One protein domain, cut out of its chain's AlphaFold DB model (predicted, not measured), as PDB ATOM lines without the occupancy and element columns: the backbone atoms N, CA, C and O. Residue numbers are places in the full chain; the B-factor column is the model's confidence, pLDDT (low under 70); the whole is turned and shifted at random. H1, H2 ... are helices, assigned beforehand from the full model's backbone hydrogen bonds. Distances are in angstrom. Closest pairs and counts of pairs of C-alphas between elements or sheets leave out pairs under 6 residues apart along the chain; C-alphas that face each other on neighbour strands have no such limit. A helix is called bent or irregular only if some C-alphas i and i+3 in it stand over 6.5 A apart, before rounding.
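This is residues 178 to 239 of the 250 residues of the protein "DDE_Tnp_1_7 domain-containing protein" of Larimichthys crocea (UniProt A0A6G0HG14). A loose, flat T of helices: the bar is made by the first printed residues, the short helix H1 and the long helix H2, and the stem is the helix H3, which sticks out as an arm with residues 227 to 239. After H2 the link of residues 214 to 221 folds back along it, and H3 starts beside the first half of H2 and runs away from it. The printed part has 62 residues with three named helices, in the order H1, H2, H3, and no named strand; the class is all helix. The whole is loose, with a radius of gyration of the C-alphas of 14.4 A, and spans 45 by 31 by 13 A.

H1, residues 186 to 193, and H2, residues 196 to 213, meet only through their link, a tight one of 2 residues. A short link of 8 residues joins H2 to H3, residues 222 to 238. H2 and H3 touch, and their closest C-alphas are those of Ile 199 and Val 222, 7.3 A apart. H2 touches H3 with residues 199 to 203 alone, and H3 touches H2 with residues 222 to 225 alone. Their lines stand at 79 degrees, about perpendicular, and their centres are 17.3 A apart. H1 and H3 are apart. In the backbones, the O i to N i+4 pairs within hydrogen-bond range are 3 of 4 in H1, 13 of 14 in H2 and 10 of 13 in H3.

H1 begins at C-alpha 186, at (3.419, -9.260, 55.627), and has 8 residues. H2, the longest helix with 18 residues, measures 25.7 A from C-alpha 196, at (18.381, -5.187, 53.730), to C-alpha 213. H3 has 17 residues and measures 24.7 A from its first C-alpha to C-alpha 238, at (-3.674, -14.491, 40.284). H3 has a kink of 25 degrees near residue 232 and is only just irregular, with C-alphas 232 and 235 6.52 A apart.

The two C-alphas farthest apart are those of Ala 180 and Thr 215, at 45.6 A. Residues 227 to 239, of which 227 to 238 belong to H3, stand free; without them the body of 49 residues spans 45 by 14 by 8 A. The printed part runs from residue 178 to 239 with no cut, and neither of its two links is long. The mean pLDDT of the printed part is 91.6, and residue 239 is the one printed residue under 70.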
ATOM      1  N   TYR A 178      12.394 -15.017  67.762       92.00
ATOM      2  CA  TYR A 178      12.998 -13.943  66.978       92.00
ATOM      3  C   TYR A 178      12.049 -13.394  65.906       92.00
ATOM      4  O   TYR A 178      11.897 -12.174  65.806       92.00
ATOM      5  N   ALA A 179      11.416 -14.287  65.137       92.75
ATOM      6  CA  ALA A 179      10.459 -13.935  64.096       92.75
ATOM      7  C   ALA A 179       9.156 -13.394  64.704       92.75
ATOM      8  O   ALA A 179       8.705 -12.318  64.323       92.75
ATOM      9  N   ALA A 180       8.613 -14.065  65.723       91.62
ATOM     10  CA  ALA A 180       7.379 -13.652  66.392       91.62
ATOM     11  C   ALA A 180       7.463 -12.238  67.002       91.62
ATOM     12  O   ALA A 180       6.479 -11.508  67.004       91.62
ATOM     13  N   ALA A 181       8.637 -11.824  67.489       93.62
ATOM     14  CA  ALA A 181       8.832 -10.483  68.047       93.62
ATOM     15  C   ALA A 181       8.923  -9.364  66.986       93.62
ATOM     16  O   ALA A 181       8.784  -8.189  67.331       93.62
ATOM     17  N   ARG A 182       9.216  -9.705  65.724       91.31
ATOM     18  CA  ARG A 182       9.545  -8.742  64.654       91.31
ATOM     19  C   ARG A 182       8.491  -8.660  63.557       91.31
ATOM     20  O   ARG A 182       8.333  -7.592  62.977       91.31
ATOM     21  N   ILE A 183       7.777  -9.750  63.290       94.62
ATOM     22  CA  ILE A 183       6.714  -9.784  62.284       94.62
ATOM     23  C   ILE A 183       5.476  -9.097  62.854       94.62
ATOM     24  O   ILE A 183       4.911  -9.546  63.851       94.62
ATOM     25  N   ARG A 184       5.051  -8.013  62.209       93.44
ATOM     26  CA  ARG A 184       3.782  -7.321  62.505       93.44
ATOM     27  C   ARG A 184       2.858  -7.271  61.296       93.44
ATOM     28  O   ARG A 184       1.650  -7.140  61.446       93.44
ATOM     29  N   ASP A 185       3.436  -7.397  60.115       93.06
ATOM     30  CA  ASP A 185       2.800  -7.204  58.827       93.06
ATOM     31  C   ASP A 185       3.482  -8.122  57.792       93.06
ATOM     32  O   ASP A 185       4.595  -8.614  58.022       93.06
ATOM     33  N   PRO A 186       2.834  -8.398  56.649       89.75
ATOM     34  CA  PRO A 186       3.419  -9.260  55.627       89.75
ATOM     35  C   PRO A 186       4.781  -8.755  55.131       89.75
ATOM     36  O   PRO A 186       5.675  -9.563  54.889       89.75
ATOM     37  N   ILE A 187       4.980  -7.435  55.047       88.88
ATOM     38  CA  ILE A 187       6.218  -6.827  54.538       88.88
ATOM     39  C   ILE A 187       7.380  -7.082  55.511       88.88
ATOM     40  O   ILE A 187       8.465  -7.492  55.088       88.88
ATOM     41  N   THR A 188       7.157  -6.939  56.822       91.31
ATOM     42  CA  THR A 188       8.160  -7.288  57.844       91.31
ATOM     43  C   THR A 188       8.460  -8.785  57.885       91.31
ATOM     44  O   THR A 188       9.604  -9.160  58.147       91.31
ATOM     45  N   SER A 189       7.496  -9.650  57.542       91.69
ATOM     46  CA  SER A 189       7.756 -11.083  57.339       91.69
ATOM     47  C   SER A 189       8.692 -11.342  56.156       91.69
ATOM     48  O   SER A 189       9.637 -12.119  56.292       91.69
ATOM     49  N   PHE A 190       8.478 -10.684  55.013       89.56
ATOM     50  CA  PHE A 190       9.378 -10.806  53.858       89.56
ATOM     51  C   PHE A 190      10.772 -10.243  54.149       89.56
ATOM     52  O   PHE A 190      11.767 -10.840  53.746       89.56
ATOM     53  N   SER A 191      10.854  -9.163  54.927       90.38
ATOM     54  CA  SER A 191      12.121  -8.521  55.313       90.38
ATOM     55  C   SER A 191      13.025  -9.414  56.176       90.38
ATOM     56  O   SER A 191      14.230  -9.185  56.259       90.38
ATOM     57  N   LEU A 192      12.466 -10.438  56.834       91.69
ATOM     58  CA  LEU A 192      13.254 -11.439  57.563       91.69
ATOM     59  C   LEU A 192      13.931 -12.454  56.639       91.69
ATOM     60  O   LEU A 192      14.959 -13.013  57.014       91.69
ATOM     61  N   LEU A 193      13.342 -12.713  55.470       90.88
ATOM     62  CA  LEU A 193      13.875 -13.639  54.470       90.88
ATOM     63  C   LEU A 193      14.825 -12.916  53.512       90.88
ATOM     64  O   LEU A 193      15.919 -13.397  53.233       90.88
ATOM     65  N   LEU A 194      14.406 -11.743  53.040       90.44
ATOM     66  CA  LEU A 194      15.181 -10.847  52.192       90.44
ATOM     67  C   LEU A 194      15.606  -9.648  53.030       90.44
ATOM     68  O   LEU A 194      14.915  -8.632  53.106       90.44
ATOM     69  N   THR A 195      16.741  -9.804  53.704       93.25
ATOM     70  CA  THR A 195      17.288  -8.754  54.561       93.25
ATOM     71  C   THR A 195      17.763  -7.562  53.731       93.25
ATOM     72  O   THR A 195      18.080  -7.685  52.546       93.25
ATOM     73  N   ALA A 196      17.867  -6.395  54.372       91.69
ATOM     74  CA  ALA A 196      18.381  -5.187  53.730       91.69
ATOM     75  C   ALA A 196      19.780  -5.393  53.122       91.69
ATOM     76  O   ALA A 196      20.061  -4.868  52.052       91.69
ATOM     77  N   GLU A 197      20.626  -6.206  53.760       95.19
ATOM     78  CA  GLU A 197      21.965  -6.539  53.259       95.19
ATOM     79  C   GLU A 197      21.907  -7.307  51.935       95.19
ATOM     80  O   GLU A 197      22.635  -6.982  50.998       95.19
ATOM     81  N   ILE A 198      21.004  -8.289  51.825       95.12
ATOM     82  CA  ILE A 198      20.807  -9.055  50.588       95.12
ATOM     83  C   ILE A 198      20.293  -8.132  49.482       95.12
ATOM     84  O   ILE A 198      20.822  -8.151  48.371       95.12
ATOM     85  N   ILE A 199      19.302  -7.289  49.788       94.38
ATOM     86  CA  ILE A 199      18.740  -6.321  48.833       94.38
ATOM     87  C   ILE A 199      19.834  -5.369  48.333       94.38
ATOM     88  O   ILE A 199      20.001  -5.202  47.125       94.38
ATOM     89  N   GLN A 200      20.628  -4.795  49.238       95.31
ATOM     90  CA  GLN A 200      21.740  -3.912  48.878       95.31
ATOM     91  C   GLN A 200      22.798  -4.626  48.033       95.31
ATOM     92  O   GLN A 200      23.328  -4.038  47.090       95.31
ATOM     93  N   HIS A 201      23.089  -5.894  48.331       97.06
ATOM     94  CA  HIS A 201      24.031  -6.679  47.542       97.06
ATOM     95  C   HIS A 201      23.528  -6.910  46.111       97.06
ATOM     96  O   HIS A 201      24.282  -6.715  45.157       97.06
ATOM     97  N   ILE A 202      22.245  -7.258  45.950       95.81
ATOM     98  CA  ILE A 202      21.614  -7.420  44.633       95.81
ATOM     99  C   ILE A 202      21.694  -6.111  43.846       95.81
ATOM    100  O   ILE A 202      22.136  -6.125  42.697       95.81
ATOM    101  N   LEU A 203      21.340  -4.978  44.460       96.25
ATOM    102  CA  LEU A 203      21.425  -3.658  43.825       96.25
ATOM    103  C   LEU A 203      22.848  -3.330  43.367       96.25
ATOM    104  O   LEU A 203      23.055  -2.927  42.223       96.25
ATOM    105  N   ALA A 204      23.839  -3.548  44.233       96.44
ATOM    106  CA  ALA A 204      25.235  -3.264  43.924       96.44
ATOM    107  C   ALA A 204      25.728  -4.061  42.708       96.44
ATOM    108  O   ALA A 204      26.340  -3.490  41.801       96.44
ATOM    109  N   VAL A 205      25.439  -5.365  42.669       97.25
ATOM    110  CA  VAL A 205      25.850  -6.239  41.561       97.25
ATOM    111  C   VAL A 205      25.079  -5.908  40.281       97.25
ATOM    112  O   VAL A 205      25.684  -5.832  39.212       97.25
ATOM    113  N   THR A 206      23.777  -5.642  40.386       96.00
ATOM    114  CA  THR A 206      22.910  -5.350  39.232       96.00
ATOM    115  C   THR A 206      23.287  -4.025  38.583       96.00
ATOM    116  O   THR A 206      23.483  -3.973  37.373       96.00
ATOM    117  N   ASN A 207      23.504  -2.973  39.373       96.31
ATOM    118  CA  ASN A 207      23.923  -1.673  38.849       96.31
ATOM    119  C   ASN A 207      25.342  -1.716  38.282       96.31
ATOM    120  O   ASN A 207      25.625  -1.104  37.252       96.31
ATOM    121  N   LEU A 208      26.247  -2.480  38.903       96.44
ATOM    122  CA  LEU A 208      27.578  -2.695  38.340       96.44
ATOM    123  C   LEU A 208      27.512  -3.373  36.967       96.44
ATOM    124  O   LEU A 208      28.257  -2.988  36.066       96.44
ATOM    125  N   HIS A 209      26.651  -4.377  36.821       96.31
ATOM    126  CA  HIS A 209      26.461  -5.090  35.566       96.31
ATOM    127  C   HIS A 209      25.779  -4.209  34.509       96.31
ATOM    128  O   HIS A 209      26.313  -4.054  33.413       96.31
ATOM    129  N   GLY A 210      24.688  -3.530  34.869       94.94
ATOM    130  CA  GLY A 210      23.948  -2.637  33.978       94.94
ATOM    131  C   GLY A 210      24.809  -1.511  33.408       94.94
ATOM    132  O   GLY A 210      24.814  -1.300  32.198       94.94
ATOM    133  N   ARG A 211      25.649  -0.872  34.236       94.31
ATOM    134  CA  ARG A 211      26.603   0.155  33.772       94.31
ATOM    135  C   ARG A 211      27.663  -0.361  32.795       94.31
ATOM    136  O   ARG A 211      28.267   0.443  32.090       94.31
ATOM    137  N   ARG A 212      27.950  -1.666  32.792       95.44
ATOM    138  CA  ARG A 212      28.943  -2.277  31.893       95.44
ATOM    139  C   ARG A 212      28.343  -2.698  30.560       95.44
ATOM    140  O   ARG A 212      29.063  -2.691  29.568       95.44
ATOM    141  N   GLU A 213      27.075  -3.088  30.552       95.75
ATOM    142  CA  GLU A 213      26.448  -3.724  29.393       95.75
ATOM    143  C   GLU A 213      25.493  -2.798  28.636       95.75
ATOM    144  O   GLU A 213      25.408  -2.875  27.412       95.75
ATOM    145  N   ILE A 214      24.810  -1.886  29.334       93.81
ATOM    146  CA  ILE A 214      23.752  -1.053  28.756       93.81
ATOM    147  C   ILE A 214      24.202   0.409  28.714       93.81
ATOM    148  O   ILE A 214      24.546   1.020  29.730       93.81
ATOM    149  N   THR A 215      24.169   1.005  27.521       92.31
ATOM    150  CA  THR A 215      24.452   2.431  27.338       92.31
ATOM    151  C   THR A 215      23.313   3.271  27.919       92.31
ATOM    152  O   THR A 215      22.146   3.071  27.601       92.31
ATOM    153  N   GLY A 216      23.645   4.219  28.801       92.31
ATOM    154  CA  GLY A 216      22.641   5.047  29.480       92.31
ATOM    155  C   GLY A 216      21.918   4.351  30.638       92.31
ATOM    156  O   GLY A 216      20.820   4.771  30.996       92.31
ATOM    157  N   TRP A 217      22.512   3.305  31.227       94.25
ATOM    158  CA  TRP A 217      21.967   2.646  32.414       94.25
ATOM    159  C   TRP A 217      21.690   3.642  33.547       94.25
ATOM    160  O   TRP A 217      22.572   4.402  33.956       94.25
ATOM    161  N   ARG A 218      20.466   3.594  34.077       95.12
ATOM    162  CA  ARG A 218      20.074   4.283  35.304       95.12
ATOM    163  C   ARG A 218      20.160   3.288  36.451       95.12
ATOM    164  O   ARG A 218      19.597   2.202  36.353       95.12
ATOM    165  N   ASP A 219      20.855   3.672  37.514       93.81
ATOM    166  CA  ASP A 219      20.973   2.838  38.704       93.81
ATOM    167  C   ASP A 219      19.586   2.539  39.293       93.81
ATOM    168  O   ASP A 219      18.742   3.425  39.401       93.81
ATOM    169  N   LEU A 220      19.376   1.267  39.625       95.06
ATOM    170  CA  LEU A 220      18.173   0.729  40.238       95.06
ATOM    171  C   LEU A 220      18.134   1.099  41.723       95.06
ATOM    172  O   LEU A 220      19.142   0.918  42.422       95.06
ATOM    173  N   ASP A 221      16.969   1.542  42.192       95.44
ATOM    174  CA  ASP A 221      16.711   1.869  43.598       95.44
ATOM    175  C   ASP A 221      16.076   0.700  44.376       95.44
ATOM    176  O   ASP A 221      15.600  -0.295  43.814       95.44
ATOM    177  N   VAL A 222      16.053   0.813  45.710       93.25
ATOM    178  CA  VAL A 222      15.467  -0.204  46.603       93.25
ATOM    179  C   VAL A 222      13.981  -0.390  46.315       93.25
ATOM    180  O   VAL A 222      13.506  -1.524  46.236       93.25
ATOM    181  N   GLU A 223      13.256   0.708  46.130       93.19
ATOM    182  CA  GLU A 223      11.822   0.726  45.854       93.19
ATOM    183  C   GLU A 223      11.509   0.056  44.511       93.19
ATOM    184  O   GLU A 223      10.543  -0.697  44.405       93.19
ATOM    185  N   GLU A 224      12.351   0.274  43.499       94.56
ATOM    186  CA  GLU A 224      12.193  -0.328  42.174       94.56
ATOM    187  C   GLU A 224      12.432  -1.838  42.219       94.56
ATOM    188  O   GLU A 224      11.644  -2.611  41.670       94.56
ATOM    189  N   LEU A 225      13.468  -2.279  42.942       93.31
ATOM    190  CA  LEU A 225      13.720  -3.701  43.157       93.31
ATOM    191  C   LEU A 225      12.582  -4.361  43.953       93.31
ATOM    192  O   LEU A 225      12.164  -5.474  43.632       93.31
ATOM    193  N   GLN A 226      12.035  -3.681  44.963       91.75
ATOM    194  CA  GLN A 226      10.877  -4.171  45.714       91.75
ATOM    195  C   GLN A 226       9.610  -4.249  44.858       91.75
ATOM    196  O   GLN A 226       8.895  -5.252  44.926       91.75
ATOM    197  N   ALA A 227       9.356  -3.249  44.015       92.38
ATOM    198  CA  ALA A 227       8.253  -3.275  43.061       92.38
ATOM    199  C   ALA A 227       8.406  -4.435  42.064       92.38
ATOM    200  O   ALA A 227       7.451  -5.178  41.831       92.38
ATOM    201  N   TYR A 228       9.619  -4.656  41.548       92.00
ATOM    202  CA  TYR A 228       9.936  -5.784  40.671       92.00
ATOM    203  C   TYR A 228       9.691  -7.142  41.349       92.00
ATOM    204  O   TYR A 228       9.061  -8.023  40.763       92.00
ATOM    205  N   MET A 229      10.098  -7.311  42.610       90.50
ATOM    206  CA  MET A 229       9.768  -8.520  43.378       90.50
ATOM    207  C   MET A 229       8.253  -8.697  43.542       90.50
ATOM    208  O   MET A 229       7.746  -9.813  43.423       90.50
ATOM    209  N   GLY A 230       7.515  -7.603  43.750       89.31
ATOM    210  CA  GLY A 230       6.052  -7.606  43.755       89.31
ATOM    211  C   GLY A 230       5.455  -8.118  42.439       89.31
ATOM    212  O   GLY A 230       4.531  -8.929  42.473       89.31
ATOM    213  N   LEU A 231       6.025  -7.731  41.292       90.12
ATOM    214  CA  LEU A 231       5.617  -8.225  39.969       90.12
ATOM    215  C   LEU A 231       5.907  -9.714  39.764       90.12
ATOM    216  O   LEU A 231       5.168 -10.375  39.044       90.12
ATOM    217  N   ILE A 232       6.949 -10.263  40.391       89.69
ATOM    218  CA  ILE A 232       7.228 -11.707  40.342       89.69
ATOM    219  C   ILE A 232       6.219 -12.482  41.196       89.69
ATOM    220  O   ILE A 232       5.768 -13.563  40.818       89.69
ATOM    221  N   ILE A 233       5.867 -11.931  42.355       86.62
ATOM    222  CA  ILE A 233       4.997 -12.575  43.337       86.62
ATOM    223  C   ILE A 233       3.517 -12.477  42.927       86.62
ATOM    224  O   ILE A 233       2.749 -13.410  43.150       86.62
ATOM    225  N   TRP A 234       3.102 -11.377  42.298       83.69
ATOM    226  CA  TRP A 234       1.708 -11.119  41.923       83.69
ATOM    227  C   TRP A 234       1.065 -12.209  41.034       83.69
ATOM    228  O   TRP A 234      -0.017 -12.685  41.388       83.69
ATOM    229  N   PRO A 235       1.703 -12.694  39.948       82.44
ATOM    230  CA  PRO A 235       1.166 -13.763  39.104       82.44
ATOM    231  C   PRO A 235       0.926 -15.079  39.850       82.44
ATOM    232  O   PRO A 235       0.001 -15.820  39.515       82.44
ATOM    233  N   VAL A 236       1.724 -15.361  40.888       77.75
ATOM    234  CA  VAL A 236       1.552 -16.552  41.737       77.75
ATOM    235  C   VAL A 236       0.193 -16.519  42.438       77.75
ATOM    236  O   VAL A 236      -0.435 -17.561  42.614       77.75
ATOM    237  N   PHE A 237      -0.294 -15.327  42.789       71.56
ATOM    238  CA  PHE A 237      -1.581 -15.149  43.458       71.56
ATOM    239  C   PHE A 237      -2.771 -15.091  42.498       71.56
ATOM    240  O   PHE A 237      -3.871 -15.485  42.882       71.56
ATOM    241  N   THR A 238      -2.580 -14.627  41.263       75.94
ATOM    242  CA  THR A 238      -3.674 -14.491  40.284       75.94
ATOM    243  C   THR A 238      -3.863 -15.722  39.399       75.94
ATOM    244  O   THR A 238      -4.831 -15.788  38.642       75.94
ATOM    245  N   GLY A 239      -2.957 -16.705  39.468       65.75
ATOM    246  CA  GLY A 239      -3.006 -17.906  38.631       65.75
ATOM    247  C   GLY A 239      -2.779 -17.625  37.140       65.75
ATOM    248  O   GLY A 239      -3.004 -18.505  36.305       65.75
TER     249      GLY A 239